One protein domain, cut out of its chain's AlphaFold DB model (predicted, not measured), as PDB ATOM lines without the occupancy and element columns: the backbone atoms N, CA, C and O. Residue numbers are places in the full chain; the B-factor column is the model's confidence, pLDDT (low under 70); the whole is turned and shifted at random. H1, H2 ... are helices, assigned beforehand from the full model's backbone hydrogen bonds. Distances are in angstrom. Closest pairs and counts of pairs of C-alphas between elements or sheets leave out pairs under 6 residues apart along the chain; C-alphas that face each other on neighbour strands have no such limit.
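AT A GLANCE: This is residues 22 to 73 of the 74 residues of an uncharacterized protein of Methanospirillum sp (UniProt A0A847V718). Starting from Asp 22, you meet one long straight helix, H1, whose far end turns off through a link into a short helix, H2, the whole making an open hook. The two helices have no contact, and H1 makes the long axis. The printed part has 52 residues with two named helices, H1 then H2, and no named strand; the class is all helix. It is extended, with a radius of gyration of the C-alphas of 18.9 A, and spans 56 by 27 by 13 A.

HOW THE PARTS SIT: Look first at H1, residues 22 to 55, and then at H2, residues 63 to 72: they are apart, joined by a short link of 7 residues. In both H1 and H2 every O i to N i+4 pair is within hydrogen-bond range. Residues 22 to 48, 51 to 56 and 59 to 73 stand free.

IN THESE COORDINATES: Find C-alpha 22 at (-53.532, -28.770, -15.087); from there H1 runs 49.1 A to C-alpha 55 at (-7.885, -16.808, -28.657). H2 ends at C-alpha 72, (-18.202, -17.875, -52.504).

THE WHOLE: The C-alphas farthest apart, those of Asp 22 and Ala 64, are 56.5 A apart. The printed part has no cut. Residue 73 has pLDDT under 70.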
ATOM      1  N   ASP A  22     -54.829 -28.091 -15.081       98.25
ATOM      2  CA  ASP A  22     -53.532 -28.770 -15.087       98.25
ATOM      3  C   ASP A  22     -52.926 -28.812 -16.496       98.25
ATOM      4  O   ASP A  22     -51.716 -28.636 -16.661       98.25
ATOM      5  N   GLN A  23     -53.756 -28.974 -17.535       98.06
ATOM      6  CA  GLN A  23     -53.309 -28.872 -18.929       98.06
ATOM      7  C   GLN A  23     -52.777 -27.466 -19.248       98.06
ATOM      8  O   GLN A  23     -51.726 -27.326 -19.881       98.06
ATOM      9  N   ALA A  24     -53.469 -26.420 -18.787       97.69
ATOM     10  CA  ALA A  24     -53.043 -25.035 -18.975       97.69
ATOM     11  C   ALA A  24     -51.726 -24.739 -18.240       97.69
ATOM     12  O   ALA A  24     -50.818 -24.138 -18.822       97.69
ATOM     13  N   LEU A  25     -51.587 -25.225 -17.002       98.00
ATOM     14  CA  LEU A  25     -50.349 -25.118 -16.234       98.00
ATOM     15  C   LEU A  25     -49.188 -25.836 -16.935       98.00
ATOM     16  O   LEU A  25     -48.088 -25.292 -17.039       98.00
ATOM     17  N   LEU A  26     -49.422 -27.045 -17.456       97.44
ATOM     18  CA  LEU A  26     -48.403 -27.793 -18.189       97.44
ATOM     19  C   LEU A  26     -47.926 -27.024 -19.425       97.44
ATOM     20  O   LEU A  26     -46.718 -26.916 -19.646       97.44
ATOM     21  N   HIS A  27     -48.854 -26.466 -20.205       96.94
ATOM     22  CA  HIS A  27     -48.529 -25.638 -21.366       96.94
ATOM     23  C   HIS A  27     -47.632 -24.452 -20.978       96.94
ATOM     24  O   HIS A  27     -46.607 -24.220 -21.622       96.94
ATOM     25  N   GLU A  28     -47.966 -23.739 -19.900       98.25
ATOM     26  CA  GLU A  28     -47.161 -22.619 -19.412       98.25
ATOM     27  C   GLU A  28     -45.749 -23.058 -18.996       98.25
ATOM     28  O   GLU A  28     -44.754 -22.441 -19.386       98.25
ATOM     29  N   VAL A  29     -45.636 -24.148 -18.234       98.12
ATOM     30  CA  VAL A  29     -44.343 -24.658 -17.760       98.12
ATOM     31  C   VAL A  29     -43.465 -25.112 -18.925       98.12
ATOM     32  O   VAL A  29     -42.275 -24.783 -18.968       98.12
ATOM     33  N   VAL A  30     -44.024 -25.862 -19.876       97.00
ATOM     34  CA  VAL A  30     -43.283 -26.341 -21.052       97.00
ATOM     35  C   VAL A  30     -42.859 -25.165 -21.929       97.00
ATOM     36  O   VAL A  30     -41.695 -25.104 -22.327       97.00
ATOM     37  N   GLY A  31     -43.748 -24.195 -22.159       97.88
ATOM     38  CA  GLY A  31     -43.433 -22.976 -22.902       97.88
ATOM     39  C   GLY A  31     -42.250 -22.216 -22.298       97.88
ATOM     40  O   GLY A  31     -41.277 -21.929 -22.997       97.88
ATOM     41  N   HIS A  32     -42.271 -21.976 -20.983       98.38
ATOM     42  CA  HIS A  32     -41.148 -21.346 -20.285       98.38
ATOM     43  C   HIS A  32     -39.852 -22.148 -20.424       98.38
ATOM     44  O   HIS A  32     -38.800 -21.579 -20.717       98.38
ATOM     45  N   ARG A  33     -39.902 -23.477 -20.271       97.94
ATOM     46  CA  ARG A  33     -38.711 -24.331 -20.406       97.94
ATOM     47  C   ARG A  33     -38.084 -24.249 -21.794       97.94
ATOM     48  O   ARG A  33     -36.858 -24.237 -21.880       97.94
ATOM     49  N   LEU A  34     -38.892 -24.175 -22.850       98.25
ATOM     50  CA  LEU A  34     -38.404 -24.038 -24.225       98.25
ATOM     51  C   LEU A  34     -37.725 -22.685 -24.452       98.25
ATOM     52  O   LEU A  34     -36.630 -22.637 -25.013       98.25
ATOM     53  N   VAL A  35     -38.321 -21.595 -23.961       98.31
ATOM     54  CA  VAL A  35     -37.709 -20.257 -24.029       98.31
ATOM     55  C   VAL A  35     -36.372 -20.234 -23.289       98.31
ATOM     56  O   VAL A  35     -35.374 -19.752 -23.827       98.31
ATOM     57  N   GLU A  36     -36.319 -20.795 -22.082       98.38
ATOM     58  CA  GLU A  36     -35.091 -20.845 -21.286       98.38
ATOM     59  C   GLU A  36     -34.021 -21.756 -21.896       98.38
ATOM     60  O   GLU A  36     -32.833 -21.457 -21.793       98.38
ATOM     61  N   ALA A  37     -34.414 -22.853 -22.548       98.00
ATOM     62  CA  ALA A  37     -33.483 -23.700 -23.288       98.00
ATOM     63  C   ALA A  37     -32.853 -22.932 -24.457       98.00
ATOM     64  O   ALA A  37     -31.631 -22.912 -24.583       98.00
ATOM     65  N   ARG A  38     -33.664 -22.212 -25.242       98.19
ATOM     66  CA  ARG A  38     -33.159 -21.406 -26.360       98.19
ATOM     67  C   ARG A  38     -32.261 -20.255 -25.901       98.19
ATOM     68  O   ARG A  38     -31.266 -19.951 -26.550       98.19
ATOM     69  N   ARG A  39     -32.588 -19.605 -24.781       98.38
ATOM     70  CA  ARG A  39     -31.733 -18.561 -24.188       98.38
ATOM     71  C   ARG A  39     -30.371 -19.111 -23.772       98.38
ATOM     72  O   ARG A  39     -29.374 -18.426 -23.975       98.38
ATOM     73  N   ARG A  40     -30.337 -20.324 -23.214       98.38
ATOM     74  CA  ARG A  40     -29.090 -21.009 -22.852       98.38
ATOM     75  C   ARG A  40     -28.243 -21.329 -24.078       98.38
ATOM     76  O   ARG A  40     -27.089 -20.936 -24.084       98.38
ATOM     77  N   GLU A  41     -28.831 -21.895 -25.136       98.12
ATOM     78  CA  GLU A  41     -28.117 -22.113 -26.408       98.12
ATOM     79  C   GLU A  41     -27.468 -20.825 -26.930       98.12
ATOM     80  O   GLU A  41     -26.273 -20.800 -27.202       98.12
ATOM     81  N   ILE A  42     -28.225 -19.725 -26.988       98.12
ATOM     82  CA  ILE A  42     -27.698 -18.431 -27.450       98.12
ATOM     83  C   ILE A  42     -26.564 -17.931 -26.544       98.12
ATOM     84  O   ILE A  42     -25.590 -17.352 -27.026       98.12
ATOM     85  N   ALA A  43     -26.690 -18.108 -25.227       98.25
ATOM     86  CA  ALA A  43     -25.658 -17.702 -24.282       98.25
ATOM     87  C   ALA A  43     -24.372 -18.523 -24.463       98.25
ATOM     88  O   ALA A  43     -23.287 -17.940 -24.464       98.25
ATOM     89  N   ASP A  44     -24.502 -19.833 -24.667       98.00
ATOM     90  CA  ASP A  44     -23.386 -20.752 -24.888       98.00
ATOM     91  C   ASP A  44     -22.684 -20.452 -26.223       98.00
ATOM     92  O   ASP A  44     -21.462 -20.300 -26.259       98.00
ATOM     93  N   GLU A  45     -23.445 -20.251 -27.303       96.81
ATOM     94  CA  GLU A  45     -22.923 -19.814 -28.606       96.81
ATOM     95  C   GLU A  45     -22.176 -18.477 -28.493       96.81
ATOM     96  O   GLU A  45     -21.062 -18.320 -28.997       96.81
ATOM     97  N   ALA A  46     -22.757 -17.504 -27.786       96.88
ATOM     98  CA  ALA A  46     -22.139 -16.198 -27.594       96.88
ATOM     99  C   ALA A  46     -20.887 -16.261 -26.705       96.88
ATOM    100  O   ALA A  46     -19.981 -15.440 -26.868       96.88
ATOM    101  N   ALA A  47     -20.828 -17.183 -25.743       97.50
ATOM    102  CA  ALA A  47     -19.636 -17.421 -24.936       97.50
ATOM    103  C   ALA A  47     -18.520 -18.033 -25.794       97.50
ATOM    104  O   ALA A  47     -17.413 -17.495 -25.813       97.50
ATOM    105  N   ALA A  48     -18.833 -19.069 -26.576       95.69
ATOM    106  CA  ALA A  48     -17.888 -19.709 -27.487       95.69
ATOM    107  C   ALA A  48     -17.328 -18.726 -28.530       95.69
ATOM    108  O   ALA A  48     -16.121 -18.688 -28.767       95.69
ATOM    109  N   ALA A  49     -18.178 -17.871 -29.110       94.19
ATOM    110  CA  ALA A  49     -17.750 -16.853 -30.071       94.19
ATOM    111  C   ALA A  49     -16.795 -15.815 -29.455       94.19
ATOM    112  O   ALA A  49     -15.813 -15.416 -30.086       94.19
ATOM    113  N   ARG A  50     -17.055 -15.380 -28.212       94.88
ATOM    114  CA  ARG A  50     -16.151 -14.469 -27.488       94.88
ATOM    115  C   ARG A  50     -14.815 -15.131 -27.184       94.88
ATOM    116  O   ARG A  50     -13.778 -14.511 -27.388       94.88
ATOM    117  N   GLU A  51     -14.839 -16.386 -26.756       95.50
ATOM    118  CA  GLU A  51     -13.624 -17.136 -26.455       95.50
ATOM    119  C   GLU A  51     -12.754 -17.330 -27.708       95.50
ATOM    120  O   GLU A  51     -11.547 -17.101 -27.672       95.50
ATOM    121  N   ALA A  52     -13.364 -17.656 -28.854       92.94
ATOM    122  CA  ALA A  52     -12.662 -17.745 -30.135       92.94
ATOM    123  C   ALA A  52     -12.031 -16.401 -30.539       92.94
ATOM    124  O   ALA A  52     -10.890 -16.363 -31.008       92.94
ATOM    125  N   LEU A  53     -12.735 -15.283 -30.318       92.44
ATOM    126  CA  LEU A  53     -12.196 -13.942 -30.556       92.44
ATOM    127  C   LEU A  53     -10.973 -13.654 -29.674       92.44
ATOM    128  O   LEU A  53      -9.964 -13.160 -30.182       92.44
ATOM    129  N   GLU A  54     -11.050 -13.974 -28.381       93.50
ATOM    130  CA  GLU A  54      -9.956 -13.791 -27.419       93.50
ATOM    131  C   GLU A  54      -8.737 -14.656 -27.760       93.50
ATOM    132  O   GLU A  54      -7.605 -14.170 -27.705       93.50
ATOM    133  N   ARG A  55      -8.953 -15.905 -28.190       94.50
ATOM    134  CA  ARG A  55      -7.885 -16.808 -28.657       94.50
ATOM    135  C   ARG A  55      -7.338 -16.449 -30.041       94.50
ATOM    136  O   ARG A  55      -6.331 -17.011 -30.464       94.50
ATOM    137  N   GLY A  56      -7.965 -15.508 -30.750       90.88
ATOM    138  CA  GLY A  56      -7.588 -15.142 -32.116       90.88
ATOM    139  C   GLY A  56      -7.951 -16.204 -33.159       90.88
ATOM    140  O   GLY A  56      -7.492 -16.118 -34.294       90.88
ATOM    141  N   GLU A  57      -8.806 -17.160 -32.803       88.38
ATOM    142  CA  GLU A  57      -9.351 -18.220 -33.663       88.38
ATOM    143  C   GLU A  57     -10.518 -17.702 -34.522       88.38
ATOM    144  O   GLU A  57     -11.485 -18.403 -34.805       88.38
ATOM    145  N   VAL A  58     -10.440 -16.434 -34.926       86.38
ATOM    146  CA  VAL A  58     -11.428 -15.761 -35.767       86.38
ATOM    147  C   VAL A  58     -10.757 -15.266 -37.036       86.38
ATOM    148  O   VAL A  58      -9.625 -14.770 -37.010       86.38
ATOM    149  N   ARG A  59     -11.464 -15.357 -38.163       82.81
ATOM    150  CA  ARG A  59     -10.995 -14.764 -39.416       82.81
ATOM    151  C   ARG A  59     -11.014 -13.243 -39.280       82.81
ATOM    152  O   ARG A  59     -12.011 -12.658 -38.860       82.81
ATOM    153  N   ARG A  60      -9.903 -12.593 -39.623       83.44
ATOM    154  CA  ARG A  60      -9.801 -11.131 -39.707       83.44
ATOM    155  C   ARG A  60      -9.650 -10.744 -41.170       83.44
ATOM    156  O   ARG A  60      -8.847 -11.347 -41.873       83.44
ATOM    157  N   GLY A  61     -10.396  -9.737 -41.600       87.25
ATOM    158  CA  GLY A  61     -10.400  -9.272 -42.979       87.25
ATOM    159  C   GLY A  61     -11.074  -7.915 -43.104       87.25
ATOM    160  O   GLY A  61     -11.643  -7.383 -42.148       87.25
ATOM    161  N   THR A  62     -10.968  -7.337 -44.288       91.81
ATOM    162  CA  THR A  62     -11.699  -6.142 -44.694       91.81
ATOM    163  C   THR A  62     -13.159  -6.478 -44.996       91.81
ATOM    164  O   THR A  62     -13.548  -7.638 -45.122       91.81
ATOM    165  N   THR A  63     -13.986  -5.450 -45.175       89.56
ATOM    166  CA  THR A  63     -15.358  -5.644 -45.662       89.56
ATOM    167  C   THR A  63     -15.388  -6.304 -47.040       89.56
ATOM    168  O   THR A  63     -16.314  -7.053 -47.315       89.56
ATOM    169  N   ALA A  64     -14.385  -6.063 -47.895       91.62
ATOM    170  CA  ALA A  64     -14.282  -6.716 -49.197       91.62
ATOM    171  C   ALA A  64     -14.028  -8.226 -49.060       91.62
ATOM    172  O   ALA A  64     -14.646  -9.003 -49.780       91.62
ATOM    173  N   ASP A  65     -13.194  -8.635 -48.096       88.06
ATOM    174  CA  ASP A  65     -12.949 -10.053 -47.798       88.06
ATOM    175  C   ASP A  65     -14.222 -10.745 -47.284       88.06
ATOM    176  O   ASP A  65     -14.502 -11.877 -47.657       88.06
ATOM    177  N   LEU A  66     -15.036 -10.039 -46.486       87.06
ATOM    178  CA  LEU A  66     -16.340 -10.538 -46.038       87.06
ATOM    179  C   LEU A  66     -17.321 -10.737 -47.206       87.06
ATOM    180  O   LEU A  66     -17.991 -11.763 -47.260       87.06
ATOM    181  N   PHE A  67     -17.426  -9.770 -48.125       90.94
ATOM    182  CA  PHE A  67     -18.298  -9.907 -49.298       90.94
ATOM    183  C   PHE A  67     -17.847 -11.055 -50.206       90.94
ATOM    184  O   PHE A  67     -18.689 -11.820 -50.658       90.94
ATOM    185  N   ALA A  68     -16.537 -11.221 -50.407       89.19
ATOM    186  CA  ALA A  68     -15.995 -12.326 -51.189       89.19
ATOM    187  C   ALA A  68     -16.294 -13.697 -50.558       89.19
ATOM    188  O   ALA A  68     -16.663 -14.615 -51.282       89.19
ATOM    189  N   ASP A  69     -16.182 -13.829 -49.228       85.31
ATOM    190  CA  ASP A  69     -16.543 -15.061 -48.513       85.31
ATOM    191  C   ASP A  69     -18.040 -15.393 -48.706       85.31
ATOM    192  O   ASP A  69     -18.376 -16.517 -49.074       85.31
ATOM    193  N   LEU A  70     -18.934 -14.406 -48.547       86.44
ATOM    194  CA  LEU A  70     -20.389 -14.582 -48.699       86.44
ATOM    195  C   LEU A  70     -20.834 -14.891 -50.138       86.44
ATOM    196  O   LEU A  70     -21.845 -15.559 -50.323       86.44
ATOM    197  N   GLU A  71     -20.119 -14.385 -51.145       84.38
ATOM    198  CA  GLU A  71     -20.368 -14.674 -52.566       84.38
ATOM    199  C   GLU A  71     -19.773 -16.022 -53.009       84.38
ATOM    200  O   GLU A  71     -20.108 -16.516 -54.082       84.38
ATOM    201  N   SER A  72     -18.868 -16.600 -52.210       74.75
ATOM    202  CA  SER A  72     -18.202 -17.875 -52.504       74.75
ATOM    203  C   SER A  72     -18.866 -19.103 -51.872       74.75
ATOM    204  O   SER A  72     -18.534 -20.223 -52.262       74.75
ATOM    205  N   ASP A  73     -19.798 -18.900 -50.937       57.69
ATOM    206  CA  ASP A  73     -20.642 -19.947 -50.352       57.69
ATOM    207  C   ASP A  73     -21.888 -20.190 -51.243       57.69
ATOM    208  O   ASP A  73     -22.996 -19.777 -50.902       57.69
TER     209      ASP A  73